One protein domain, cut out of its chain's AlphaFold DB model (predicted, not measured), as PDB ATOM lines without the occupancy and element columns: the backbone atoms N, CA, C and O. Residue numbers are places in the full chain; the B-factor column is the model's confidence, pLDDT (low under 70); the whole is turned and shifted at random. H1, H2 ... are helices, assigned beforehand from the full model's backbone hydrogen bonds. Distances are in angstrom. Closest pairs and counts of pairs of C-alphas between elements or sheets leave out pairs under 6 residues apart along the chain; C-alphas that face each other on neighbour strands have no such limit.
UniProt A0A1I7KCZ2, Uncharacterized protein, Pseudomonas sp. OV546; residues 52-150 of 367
ATOM      1  N   GLU A  52     210.118 281.745 328.608       82.75
ATOM      2  CA  GLU A  52     210.848 280.740 327.823       82.75
ATOM      3  C   GLU A  52     211.072 279.409 328.563       82.75
ATOM      4  O   GLU A  52     211.367 278.393 327.926       82.75
ATOM      5  N   ALA A  53     210.913 279.390 329.891       80.94
ATOM      6  CA  ALA A  53     210.960 278.173 330.691       80.94
ATOM      7  C   ALA A  53     209.753 277.265 330.437       80.94
ATOM      8  O   ALA A  53     209.855 276.064 330.667       80.94
ATOM      9  N   ARG A  54     208.622 277.793 329.950       80.56
ATOM     10  CA  ARG A  54     207.374 277.042 329.753       80.56
ATOM     11  C   ARG A  54     207.319 276.359 328.378       80.56
ATOM     12  O   ARG A  54     207.612 276.947 327.339       80.56
ATOM     13  N   SER A  55     206.881 275.101 328.351       78.12
ATOM     14  CA  SER A  55     206.535 274.375 327.124       78.12
ATOM     15  C   SER A  55     205.315 274.993 326.430       78.12
ATOM     16  O   SER A  55     204.359 275.408 327.080       78.12
ATOM     17  N   LYS A  56     205.295 275.002 325.089       73.38
ATOM     18  CA  LYS A  56     204.153 275.514 324.302       73.38
ATOM     19  C   LYS A  56     202.938 274.563 324.269       73.38
ATOM     20  O   LYS A  56     201.953 274.867 323.600       73.38
ATOM     21  N   VAL A  57     203.011 273.419 324.954       63.94
ATOM     22  CA  VAL A  57     201.914 272.446 325.080       63.94
ATOM     23  C   VAL A  57     200.894 272.945 326.123       63.94
ATOM     24  O   VAL A  57     201.313 273.344 327.210       63.94
ATOM     25  N   PRO A  58     199.576 272.947 325.834       56.12
ATOM     26  CA  PRO A  58     198.547 273.248 326.831       56.12
ATOM     27  C   PRO A  58     198.547 272.225 327.976       56.12
ATOM     28  O   PRO A  58     198.709 271.035 327.720       56.12
ATOM     29  N   GLY A  59     198.336 272.673 329.217       61.69
ATOM     30  CA  GLY A  59     198.240 271.791 330.385       61.69
ATOM     31  C   GLY A  59     198.893 272.357 331.658       61.69
ATOM     32  O   GLY A  59     199.251 273.544 331.698       61.69
ATOM     33  N   PRO A  60     199.064 271.528 332.709       71.56
ATOM     34  CA  PRO A  60     199.858 271.879 333.887       71.56
ATOM     35  C   PRO A  60     201.293 272.248 333.490       71.56
ATOM     36  O   PRO A  60     201.828 271.707 332.523       71.56
ATOM     37  N   PHE A  61     201.929 273.157 334.245       80.62
ATOM     38  CA  PHE A  61     203.266 273.679 333.923       80.62
ATOM     39  C   PHE A  61     204.237 272.547 333.565       80.62
ATOM     40  O   PHE A  61     204.483 271.648 334.372       80.62
ATOM     41  N   ASP A  62     204.759 272.579 332.340       83.19
ATOM     42  CA  ASP A  62     205.771 271.646 331.863       83.19
ATOM     43  C   ASP A  62     206.971 272.437 331.337       83.19
ATOM     44  O   ASP A  62     206.780 273.295 330.467       83.19
ATOM     45  N   PRO A  63     208.183 272.235 331.879       86.50
ATOM     46  CA  PRO A  63     209.333 273.029 331.496       86.50
ATOM     47  C   PRO A  63     209.867 272.645 330.109       86.50
ATOM     48  O   PRO A  63     209.934 271.478 329.718       86.50
ATOM     49  N   CYS A  64     210.287 273.648 329.344       87.25
ATOM     50  CA  CYS A  64     210.811 273.474 327.999       87.25
ATOM     51  C   CYS A  64     212.146 272.705 328.024       87.25
ATOM     52  O   CYS A  64     213.167 273.212 328.490       87.25
ATOM     53  N   ASN A  65     212.166 271.499 327.439       88.75
ATOM     54  CA  ASN A  65     213.347 270.622 327.379       88.75
ATOM     55  C   ASN A  65     214.599 271.281 326.763       88.75
ATOM     56  O   ASN A  65     215.716 270.861 327.058       88.75
ATOM     57  N   PHE A  66     214.436 272.282 325.891       85.31
ATOM     58  CA  PHE A  66     215.563 273.037 325.331       85.31
ATOM     59  C   PHE A  66     216.100 274.088 326.306       85.31
ATOM     60  O   PHE A  66     217.312 274.254 326.401       85.31
ATOM     61  N   TRP A  67     215.213 274.752 327.050       89.12
ATOM     62  CA  TRP A  67     215.576 275.753 328.051       89.12
ATOM     63  C   TRP A  67     216.287 275.112 329.251       89.12
ATOM     64  O   TRP A  67     217.347 275.595 329.646       89.12
ATOM     65  N   LEU A  68     215.795 273.963 329.742       86.88
ATOM     66  CA  LEU A  68     216.395 273.207 330.857       86.88
ATOM     67  C   LEU A  68     217.882 272.877 330.647       86.88
ATOM     68  O   LEU A  68     218.656 272.887 331.597       86.88
ATOM     69  N   LYS A  69     218.305 272.640 329.397       84.94
ATOM     70  CA  LYS A  69     219.709 272.355 329.039       84.94
ATOM     71  C   LYS A  69     220.637 273.573 329.128       84.94
ATOM     72  O   LYS A  69     221.846 273.430 328.966       84.94
ATOM     73  N   THR A  70     220.075 274.766 329.314       85.62
ATOM     74  CA  THR A  70     220.788 276.056 329.310       85.62
ATOM     75  C   THR A  70     220.502 276.928 330.534       85.62
ATOM     76  O   THR A  70     221.187 277.929 330.734       85.62
ATOM     77  N   ALA A  71     219.503 276.567 331.343       87.25
ATOM     78  CA  ALA A  71     219.149 277.257 332.574       87.25
ATOM     79  C   ALA A  71     220.207 277.037 333.673       87.25
ATOM     80  O   ALA A  71     220.973 276.072 333.647       87.25
ATOM     81  N   SER A  72     220.259 277.944 334.652       89.81
ATOM     82  CA  SER A  72     221.089 277.751 335.844       89.81
ATOM     83  C   SER A  72     220.509 276.645 336.726       89.81
ATOM     84  O   SER A  72     219.298 276.440 336.748       89.81
ATOM     85  N   ASN A  73     221.356 275.971 337.510       86.88
ATOM     86  CA  ASN A  73     220.925 274.899 338.418       86.88
ATOM     87  C   ASN A  73     219.770 275.330 339.344       86.88
ATOM     88  O   ASN A  73     218.855 274.554 339.583       86.88
ATOM     89  N   GLU A  74     219.794 276.576 339.820       85.94
ATOM     90  CA  GLU A  74     218.749 277.168 340.664       85.94
ATOM     91  C   GLU A  74     217.394 277.280 339.933       85.94
ATOM     92  O   GLU A  74     216.371 276.841 340.455       85.94
ATOM     93  N   LEU A  75     217.393 277.776 338.689       84.25
ATOM     94  CA  LEU A  75     216.186 277.876 337.859       84.25
ATOM     95  C   LEU A  75     215.679 276.500 337.397       84.25
ATOM     96  O   LEU A  75     214.472 276.281 337.324       84.25
ATOM     97  N   THR A  76     216.585 275.563 337.110       87.44
ATOM     98  CA  THR A  76     216.254 274.176 336.755       87.44
ATOM     99  C   THR A  76     215.600 273.437 337.923       87.44
ATOM    100  O   THR A  76     214.590 272.763 337.725       87.44
ATOM    101  N   LEU A  77     216.127 273.600 339.142       86.44
ATOM    102  CA  LEU A  77     215.572 272.994 340.354       86.44
ATOM    103  C   LEU A  77     214.158 273.519 340.630       86.44
ATOM    104  O   LEU A  77     213.247 272.722 340.850       86.44
ATOM    105  N   GLU A  78     213.942 274.833 340.541       84.94
ATOM    106  CA  GLU A  78     212.606 275.410 340.725       84.94
ATOM    107  C   GLU A  78     211.631 275.002 339.606       84.94
ATOM    108  O   GLU A  78     210.479 274.679 339.885       84.94
ATOM    109  N   ALA A  79     212.082 274.905 338.352       85.88
ATOM    110  CA  ALA A  79     211.256 274.399 337.253       85.88
ATOM    111  C   ALA A  79     210.811 272.940 337.467       85.88
ATOM    112  O   ALA A  79     209.654 272.599 337.213       85.88
ATOM    113  N   MET A  80     211.693 272.080 337.979       90.50
ATOM    114  CA  MET A  80     211.345 270.707 338.361       90.50
ATOM    115  C   MET A  80     210.394 270.669 339.567       90.50
ATOM    116  O   MET A  80     209.440 269.890 339.571       90.50
ATOM    117  N   ARG A  81     210.591 271.549 340.559       86.62
ATOM    118  CA  ARG A  81     209.703 271.693 341.726       86.62
ATOM    119  C   ARG A  81     208.287 272.110 341.310       86.62
ATOM    120  O   ARG A  81     207.314 271.478 341.719       86.62
ATOM    121  N   GLN A  82     208.164 273.130 340.460       83.56
ATOM    122  CA  GLN A  82     206.877 273.601 339.941       83.56
ATOM    123  C   GLN A  82     206.211 272.566 339.027       83.56
ATOM    124  O   GLN A  82     204.992 272.419 339.069       83.56
ATOM    125  N   TRP A  83     206.980 271.797 338.245       89.81
ATOM    126  CA  TRP A  83     206.450 270.668 337.470       89.81
ATOM    127  C   TRP A  83     205.823 269.591 338.364       89.81
ATOM    128  O   TRP A  83     204.732 269.102 338.050       89.81
ATOM    129  N   PHE A  84     206.494 269.259 339.473       89.50
ATOM    130  CA  PHE A  84     206.058 268.242 340.427       89.50
ATOM    131  C   PHE A  84     204.770 268.670 341.141       89.50
ATOM    132  O   PHE A  84     203.758 267.989 341.010       89.50
ATOM    133  N   PHE A  85     204.738 269.848 341.777       86.12
ATOM    134  CA  PHE A  85     203.519 270.367 342.427       86.12
ATOM    135  C   PHE A  85     202.400 270.760 341.443       86.12
ATOM    136  O   PHE A  85     201.248 270.965 341.830       86.12
ATOM    137  N   ALA A  86     202.691 270.842 340.142       79.81
ATOM    138  CA  ALA A  86     201.659 270.946 339.117       79.81
ATOM    139  C   ALA A  86     200.970 269.602 338.796       79.81
ATOM    140  O   ALA A  86     199.990 269.627 338.051       79.81
ATOM    141  N   ARG A  87     201.455 268.470 339.326       85.19
ATOM    142  CA  ARG A  87     200.957 267.103 339.056       85.19
ATOM    143  C   ARG A  87     200.700 266.264 340.306       85.19
ATOM    144  O   ARG A  87     199.857 265.379 340.238       85.19
ATOM    145  N   TYR A  88     201.377 266.547 341.417       87.38
ATOM    146  CA  TYR A  88     201.317 265.764 342.651       87.38
ATOM    147  C   TYR A  88     201.072 266.641 343.882       87.38
ATOM    148  O   TYR A  88     201.566 267.767 343.969       87.38
ATOM    149  N   GLU A  89     200.321 266.105 344.841       84.56
ATOM    150  CA  GLU A  89     199.962 266.753 346.106       84.56
ATOM    151  C   GLU A  89     199.986 265.776 347.291       84.56
ATOM    152  O   GLU A  89     200.062 264.554 347.128       84.56
ATOM    153  N   ASP A  90     199.955 266.346 348.496       81.31
ATOM    154  CA  ASP A  90     199.890 265.601 349.752       81.31
ATOM    155  C   ASP A  90     198.578 264.791 349.800       81.31
ATOM    156  O   ASP A  90     197.506 265.398 349.664       81.31
ATOM    157  N   PRO A  91     198.617 263.460 350.023       78.94
ATOM    158  CA  PRO A  91     197.424 262.615 350.029       78.94
ATOM    159  C   PRO A  91     196.337 263.059 351.013       78.94
ATOM    160  O   PRO A  91     195.162 262.788 350.771       78.94
ATOM    161  N   SER A  92     196.683 263.771 352.093       75.31
ATOM    162  CA  SER A  92     195.698 264.332 353.032       75.31
ATOM    163  C   SER A  92     194.760 265.370 352.404       75.31
ATOM    164  O   SER A  92     193.707 265.655 352.974       75.31
ATOM    165  N   SER A  93     195.119 265.909 351.234       66.62
ATOM    166  CA  SER A  93     194.341 266.912 350.500       66.62
ATOM    167  C   SER A  93     193.158 266.300 349.745       66.62
ATOM    168  O   SER A  93     192.087 266.905 349.707       66.62
ATOM    169  N   SER A  94     193.336 265.109 349.161       64.44
ATOM    170  CA  SER A  94     192.400 264.527 348.180       64.44
ATOM    171  C   SER A  94     192.079 263.039 348.365       64.44
ATOM    172  O   SER A  94     191.163 262.533 347.715       64.44
ATOM    173  N   THR A  95     192.754 262.314 349.266       66.38
ATOM    174  CA  THR A  95     192.502 260.875 349.479       66.38
ATOM    175  C   THR A  95     191.753 260.585 350.792       66.38
ATOM    176  O   THR A  95     192.089 261.135 351.845       66.38
ATOM    177  N   PRO A  96     190.751 259.683 350.791       71.62
ATOM    178  CA  PRO A  96     190.125 259.213 352.025       71.62
ATOM    179  C   PRO A  96     191.122 258.471 352.931       71.62
ATOM    180  O   PRO A  96     191.888 257.627 352.468       71.62
ATOM    181  N   HIS A  97     191.075 258.733 354.239       73.31
ATOM    182  CA  HIS A  97     191.964 258.108 355.226       73.31
ATOM    183  C   HIS A  97     191.306 256.904 355.925       73.31
ATOM    184  O   HIS A  97     190.227 257.027 356.514       73.31
ATOM    185  N   ASN A  98     191.981 255.752 355.949       67.62
ATOM    186  CA  ASN A  98     191.536 254.573 356.693       67.62
ATOM    187  C   ASN A  98     192.054 254.607 358.143       67.62
ATOM    188  O   ASN A  98     193.216 254.316 358.424       67.62
ATOM    189  N   GLY A  99     191.163 254.921 359.086       55.25
ATOM    190  CA  GLY A  99     191.487 254.995 360.515       55.25
ATOM    191  C   GLY A  99     191.808 253.662 361.208       55.25
ATOM    192  O   GLY A  99     192.243 253.700 362.355       55.25
ATOM    193  N   ALA A 100     191.590 252.508 360.565       60.00
ATOM    194  CA  ALA A 100     191.909 251.196 361.140       60.00
ATOM    195  C   ALA A 100     193.354 250.757 360.849       60.00
ATOM    196  O   ALA A 100     194.023 250.248 361.746       60.00
ATOM    197  N   ASP A 101     193.828 250.996 359.623       57.75
ATOM    198  CA  ASP A 101     195.158 250.574 359.155       57.75
ATOM    199  C   ASP A 101     196.188 251.723 359.128       57.75
ATOM    200  O   ASP A 101     197.380 251.478 358.969       57.75
ATOM    201  N   GLY A 102     195.751 252.974 359.335       59.62
ATOM    202  CA  GLY A 102     196.634 254.130 359.534       59.62
ATOM    203  C   GLY A 102     197.259 254.698 358.258       59.62
ATOM    204  O   GLY A 102     198.398 255.157 358.305       59.62
ATOM    205  N   GLY A 103     196.538 254.656 357.133       73.44
ATOM    206  CA  GLY A 103     197.041 255.109 355.834       73.44
ATOM    207  C   GLY A 103     195.969 255.659 354.890       73.44
ATOM    208  O   GLY A 103     194.763 255.581 355.147       73.44
ATOM    209  N   TYR A 104     196.441 256.221 353.779       78.69
ATOM    210  CA  TYR A 104     195.642 256.852 352.729       78.69
ATOM    211  C   TYR A 104     195.145 255.849 351.679       78.69
ATOM    212  O   TYR A 104     195.823 254.872 351.363       78.69
ATOM    213  N   ILE A 105     193.959 256.095 351.115       74.94
ATOM    214  CA  ILE A 105     193.382 255.272 350.045       74.94
ATOM    215  C   ILE A 105     193.545 255.993 348.701       74.94
ATOM    216  O   ILE A 105     192.760 256.874 348.352       74.94
ATOM    217  N   PHE A 106     194.540 255.570 347.921       78.25
ATOM    218  CA  PHE A 106     194.888 256.110 346.599       78.25
ATOM    219  C   PHE A 106     193.890 255.698 345.498       78.25
ATOM    220  O   PHE A 106     194.226 255.004 344.540       78.25
ATOM    221  N   ILE A 107     192.633 256.135 345.628       67.31
ATOM    222  CA  ILE A 107     191.526 255.813 344.706       67.31
ATOM    223  C   ILE A 107     191.750 256.276 343.255       67.31
ATOM    224  O   ILE A 107     191.072 255.794 342.349       67.31
ATOM    225  N   TYR A 108     192.704 257.181 343.023       63.72
ATOM    226  CA  TYR A 108     193.007 257.785 341.720       63.72
ATOM    227  C   TYR A 108     194.405 257.441 341.185       63.72
ATOM    228  O   TYR A 108     194.867 258.061 340.230       63.72
ATOM    229  N   GLY A 109     195.056 256.431 341.770       69.12
ATOM    230  CA  GLY A 109     196.427 256.039 341.449       69.12
ATOM    231  C   GLY A 109     197.444 256.576 342.456       69.12
ATOM    232  O   GLY A 109     197.172 257.515 343.204       69.12
ATOM    233  N   GLY A 110     198.615 255.943 342.473       79.50
ATOM    234  CA  GLY A 110     199.642 256.116 343.501       79.50
ATOM    235  C   GLY A 110     199.661 254.957 344.517       79.50
ATOM    236  O   GLY A 110     198.981 253.948 344.299       79.50
ATOM    237  N   PRO A 111     200.432 255.075 345.613       87.25
ATOM    238  CA  PRO A 111     201.323 256.197 345.928       87.25
ATOM    239  C   PRO A 111     202.430 256.376 344.881       87.25
ATOM    240  O   PRO A 111     202.957 255.397 344.357       87.25
ATOM    241  N   PHE A 112     202.773 257.626 344.568       84.69
ATOM    242  CA  PHE A 112     203.893 257.963 343.685       84.69
ATOM    243  C   PHE A 112     205.116 258.393 344.513       84.69
ATOM    244  O   PHE A 112     205.012 259.341 345.296       84.69
ATOM    245  N   ASP A 113     206.268 257.738 344.325       87.00
ATOM    246  CA  ASP A 113     207.547 258.198 344.894       87.00
ATOM    247  C   ASP A 113     208.109 259.341 344.023       87.00
ATOM    248  O   ASP A 113     208.199 259.178 342.798       87.00
ATOM    249  N   PRO A 114     208.519 260.489 344.603       87.06
ATOM    250  CA  PRO A 114     209.147 261.573 343.852       87.06
ATOM    251  C   PRO A 114     210.381 261.145 343.064       87.06
ATOM    252  O   PRO A 114     210.634 261.710 342.004       87.06
ATOM    253  N   ASN A 115     211.149 260.166 343.552       87.75
ATOM    254  CA  ASN A 115     212.297 259.647 342.824       87.75
ATOM    255  C   ASN A 115     211.881 259.112 341.456       87.75
ATOM    256  O   ASN A 115     212.438 259.530 340.446       87.75
ATOM    257  N   ASP A 116     210.885 258.235 341.417       83.94
ATOM    258  CA  ASP A 116     210.538 257.511 340.200       83.94
ATOM    259  C   ASP A 116     209.983 258.473 339.141       83.94
ATOM    260  O   ASP A 116     210.489 258.519 338.018       83.94
ATOM    261  N   VAL A 117     209.034 259.336 339.522       86.62
ATOM    262  CA  VAL A 117     208.366 260.255 338.580       86.62
ATOM    263  C   VAL A 117     209.255 261.422 338.123       86.62
ATOM    264  O   VAL A 117     209.112 261.905 336.998       86.62
ATOM    265  N   ILE A 118     210.202 261.884 338.954       87.75
ATOM    266  CA  ILE A 118     211.151 262.946 338.570       87.75
ATOM    267  C   ILE A 118     212.286 262.364 337.717       87.75
ATOM    268  O   ILE A 118     212.658 262.980 336.716       87.75
ATOM    269  N   GLN A 119     212.813 261.179 338.048       84.75
ATOM    270  CA  GLN A 119     213.833 260.513 337.228       84.75
ATOM    271  C   GLN A 119     213.275 260.133 335.850       84.75
ATOM    272  O   GLN A 119     213.944 260.378 334.848       84.75
ATOM    273  N   GLU A 120     212.035 259.629 335.772       84.19
ATOM    274  CA  GLU A 120     211.364 259.330 334.499       84.19
ATOM    275  C   GLU A 120     211.240 260.576 333.604       84.19
ATOM    276  O   GLU A 120     211.535 260.517 332.409       84.19
ATOM    277  N   ARG A 121     210.865 261.737 334.167       88.06
ATOM    278  CA  ARG A 121     210.694 262.969 333.378       88.06
ATOM    279  C   ARG A 121     212.006 263.679 333.025       88.06
ATOM    280  O   ARG A 121     212.066 264.315 331.964       88.06
ATOM    281  N   PHE A 122     213.013 263.649 333.904       89.81
ATOM    282  CA  PHE A 122     214.186 264.536 333.833       89.81
ATOM    283  C   PHE A 122     215.550 263.839 333.761       89.81
ATOM    284  O   PHE A 122     216.526 264.519 333.441       89.81
ATOM    285  N   GLY A 123     215.648 262.525 333.988       85.31
ATOM    286  CA  GLY A 123     216.928 261.804 334.079       85.31
ATOM    287  C   GLY A 123     217.809 261.862 332.820       85.31
ATOM    288  O   GLY A 123     219.030 261.783 332.918       85.31
ATOM    289  N   GLU A 124     217.222 262.067 331.635       84.31
ATOM    290  CA  GLU A 124     217.963 262.277 330.373       84.31
ATOM    291  C   GLU A 124     218.284 263.758 330.066       84.31
ATOM    292  O   GLU A 124     218.923 264.073 329.057       84.31
ATOM    293  N   LEU A 125     217.792 264.694 330.885       85.81
ATOM    294  CA  LEU A 125     217.780 266.135 330.596       85.81
ATOM    295  C   LEU A 125     218.562 266.976 331.609       85.81
ATOM    296  O   LEU A 125     219.062 268.038 331.232       85.81
ATOM    297  N   VAL A 126     218.637 266.532 332.864       88.38
ATOM    298  CA  VAL A 126     219.208 267.271 333.996       88.38
ATOM    299  C   VAL A 126     220.249 266.404 334.710       88.38
ATOM    300  O   VAL A 126     220.152 265.180 334.718       88.38
ATOM    301  N   ASP A 127     221.272 267.034 335.293       88.44
ATOM    302  CA  ASP A 127     222.308 266.332 336.054       88.44
ATOM    303  C   ASP A 127     221.717 265.593 337.269       88.44
ATOM    304  O   ASP A 127     220.939 266.161 338.042       88.44
ATOM    305  N   TYR A 128     222.123 264.333 337.449       84.19
ATOM    306  CA  TYR A 128     221.617 263.456 338.505       84.19
ATOM    307  C   TYR A 128     221.745 264.063 339.907       84.19
ATOM    308  O   TYR A 128     220.827 263.912 340.705       84.19
ATOM    309  N   ASN A 129     222.831 264.786 340.208       87.56
ATOM    310  CA  ASN A 129     223.039 265.369 341.538       87.56
ATOM    311  C   ASN A 129     221.964 266.427 341.854       87.56
ATOM    312  O   ASN A 129     221.481 266.502 342.980       87.56
ATOM    313  N   LEU A 130     221.542 267.203 340.849       87.19
ATOM    314  CA  LEU A 130     220.505 268.228 341.003       87.19
ATOM    315  C   LEU A 130     219.106 267.611 341.162       87.19
ATOM    316  O   LEU A 130     218.279 268.125 341.914       87.19
ATOM    317  N   ILE A 131     218.856 266.486 340.483       86.75
ATOM    318  CA  ILE A 131     217.647 265.675 340.673       86.75
ATOM    319  C   ILE A 131     217.627 265.072 342.086       86.75
ATOM    320  O   ILE A 131     216.618 265.171 342.784       86.75
ATOM    321  N   GLU A 132     218.748 264.507 342.538       87.94
ATOM    322  CA  GLU A 132     218.893 263.908 343.868       87.94
ATOM    323  C   GLU A 132     218.687 264.943 344.990       87.94
ATOM    324  O   GLU A 132     218.051 264.635 345.998       87.94
ATOM    325  N   ASP A 133     219.165 266.179 344.816       88.44
ATOM    326  CA  ASP A 133     218.947 267.272 345.770       88.44
ATOM    327  C   ASP A 133     217.461 267.653 345.896       88.44
ATOM    328  O   ASP A 133     216.965 267.778 347.021       88.44
ATOM    329  N   LEU A 134     216.716 267.755 344.784       88.12
ATOM    330  CA  LEU A 134     215.266 268.003 344.829       88.12
ATOM    331  C   LEU A 134     214.508 266.837 345.481       88.12
ATOM    332  O   LEU A 134     213.654 267.068 346.336       88.12
ATOM    333  N   ILE A 135     214.835 265.588 345.129       88.44
ATOM    334  CA  ILE A 135     214.217 264.396 345.734       88.44
ATOM    335  C   ILE A 135     214.464 264.385 347.249       88.44
ATOM    336  O   ILE A 135     213.529 264.191 348.022       88.44
ATOM    337  N   LYS A 136     215.688 264.688 347.702       88.69
ATOM    338  CA  LYS A 136     216.016 264.820 349.133       88.69
ATOM    339  C   LYS A 136     215.269 265.957 349.826       88.69
ATOM    340  O   LYS A 136     215.144 265.914 351.046       88.69
ATOM    341  N   GLU A 137     214.836 267.006 349.128       86.06
ATOM    342  CA  GLU A 137     213.927 268.005 349.707       86.06
ATOM    343  C   GLU A 137     212.495 267.468 349.805       86.06
ATOM    344  O   GLU A 137     211.896 267.562 350.875       86.06
ATOM    345  N   LEU A 138     211.978 266.842 348.743       84.94
ATOM    346  CA  LEU A 138     210.623 266.281 348.701       84.94
ATOM    347  C   LEU A 138     210.425 265.083 349.643       84.94
ATOM    348  O   LEU A 138     209.327 264.895 350.142       84.94
ATOM    349  N   GLN A 139     211.473 264.321 349.959       85.56
ATOM    350  CA  GLN A 139     211.419 263.197 350.906       85.56
ATOM    351  C   GLN A 139     211.624 263.612 352.380       85.56
ATOM    352  O   GLN A 139     211.372 262.820 353.284       85.56
ATOM    353  N   LYS A 140     212.042 264.858 352.672       84.38
ATOM    354  CA  LYS A 140     212.060 265.401 354.057       84.38
ATOM    355  C   LYS A 140     210.663 265.781 354.565       84.38
ATOM    356  O   LYS A 140     210.488 266.045 355.754       84.38
ATOM    357  N   ILE A 141     209.695 265.840 353.658       80.62
ATOM    358  CA  ILE A 141     208.270 266.046 353.910       80.62
ATOM    359  C   ILE A 141     207.733 264.813 354.667       80.62
ATOM    360  O   ILE A 141     207.998 263.697 354.219       80.62
ATOM    361  N   PRO A 142     207.002 264.919 355.798       70.56
ATOM    362  CA  PRO A 142     206.320 263.758 356.368       70.56
ATOM    363  C   PRO A 142     205.287 263.227 355.369       70.56
ATOM    364  O   PRO A 142     204.432 263.981 354.923       70.56
ATOM    365  N   GLY A 143     205.397 261.952 354.988       70.75
ATOM    366  CA  GLY A 143     204.636 261.387 353.863       70.75
ATOM    367  C   GLY A 143     205.269 261.623 352.483       70.75
ATOM    368  O   GLY A 143     204.749 261.141 351.489       70.75
ATOM    369  N   GLY A 144     206.432 262.276 352.403       77.50
ATOM    370  CA  GLY A 144     207.120 262.680 351.168       77.50
ATOM    371  C   GLY A 144     207.599 261.566 350.230       77.50
ATOM    372  O   GLY A 144     208.223 261.867 349.216       77.50
ATOM    373  N   HIS A 145     207.306 260.306 350.543       81.75
ATOM    374  CA  HIS A 145     207.524 259.136 349.684       81.75
ATOM    375  C   HIS A 145     206.236 258.660 348.989       81.75
ATOM    376  O   HIS A 145     206.294 257.804 348.115       81.75
ATOM    377  N   GLU A 146     205.074 259.187 349.382       84.56
ATOM    378  CA  GLU A 146     203.759 258.702 348.969       84.56
ATOM    379  C   GLU A 146     202.888 259.879 348.525       84.56
ATOM    380  O   GLU A 146     202.178 260.475 349.329       84.56
ATOM    381  N   TRP A 147     202.938 260.234 347.241       87.00
ATOM    382  CA  TRP A 147     202.170 261.363 346.706       87.00
ATOM    383  C   TRP A 147     200.924 260.911 345.948       87.00
ATOM    384  O   TRP A 147     200.919 259.858 345.303       87.00
ATOM    385  N   ALA A 148     199.872 261.729 346.012       85.31
ATOM    386  CA  ALA A 148     198.656 261.572 345.221       85.31
ATOM    387  C   ALA A 148     198.727 262.458 343.960       85.31
ATOM    388  O   ALA A 148     199.370 263.511 343.993       85.31
ATOM    389  N   PRO A 149     198.101 262.065 342.837       84.69
ATOM    390  CA  PRO A 149     198.005 262.922 341.660       84.69
ATOM    391  C   PRO A 149     196.992 264.050 341.909       84.69
ATOM    392  O   PRO A 149     195.909 263.796 342.433       84.69
ATOM    393  N   VAL A 150     197.311 265.281 341.499       78.88
ATOM    394  CA  VAL A 150     196.381 266.418 341.611       78.88
ATOM    395  C   VAL A 150     195.219 266.205 340.647       78.88
ATOM    396  O   VAL A 150     195.415 266.103 339.435       78.88
TER     397      VAL A 150
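What this domain is: This is residues 52 to 150 of the 367 residues of an uncharacterized protein of Pseudomonas sp. OV546 (UniProt A0A1I7KCZ2). With little regular structure, this is a small core of three helices, H2 and H3 each packed on H4, with H1 and the loop of residues 52 to 64 at one end and a long link reaching out to Ala 100 at the other. The 99 printed residues have four named helices, H1 to H4 in order, and no named strand; the class is all helix, with 37 residues in named elements. The whole is only just compact, close to loose (radius of gyration of the C-alphas 14.6 A), and spans 50 by 30 by 18 A.

How they stand to each other: H2, residues 73 to 85, touches H4, residues 128 to 138, at a steep tilt of 48 degrees, the same way; their closest C-alphas, of Leu 77 and Leu 134, are 6.7 A apart. H3, residues 114 to 122, forms a helical hairpin with H4, closest at the C-alphas of Asn 115 and Ile 135, 5.9 A. H1, residues 65 to 68, is close to but not clearly touching H2. In H2, H3 and H4 every O i to N i+4 pair is within hydrogen-bond range; H1 is too short for one.

Where its parts are: H2 runs 18.4 A from C-alpha 73 at (220.925, 274.899, 338.418); H4 runs 15.3 A to C-alpha 138 at (210.623, 266.281, 348.701). H3 measures 11.6 A, H1 5.3 A.

The domain as a whole: The printed part has no cut. The link from H2 to H3 is long, with 28 residues. Confidence is under 70 at residues 57 to 59, 93 to 95, 98 to 102 and 107 to 109.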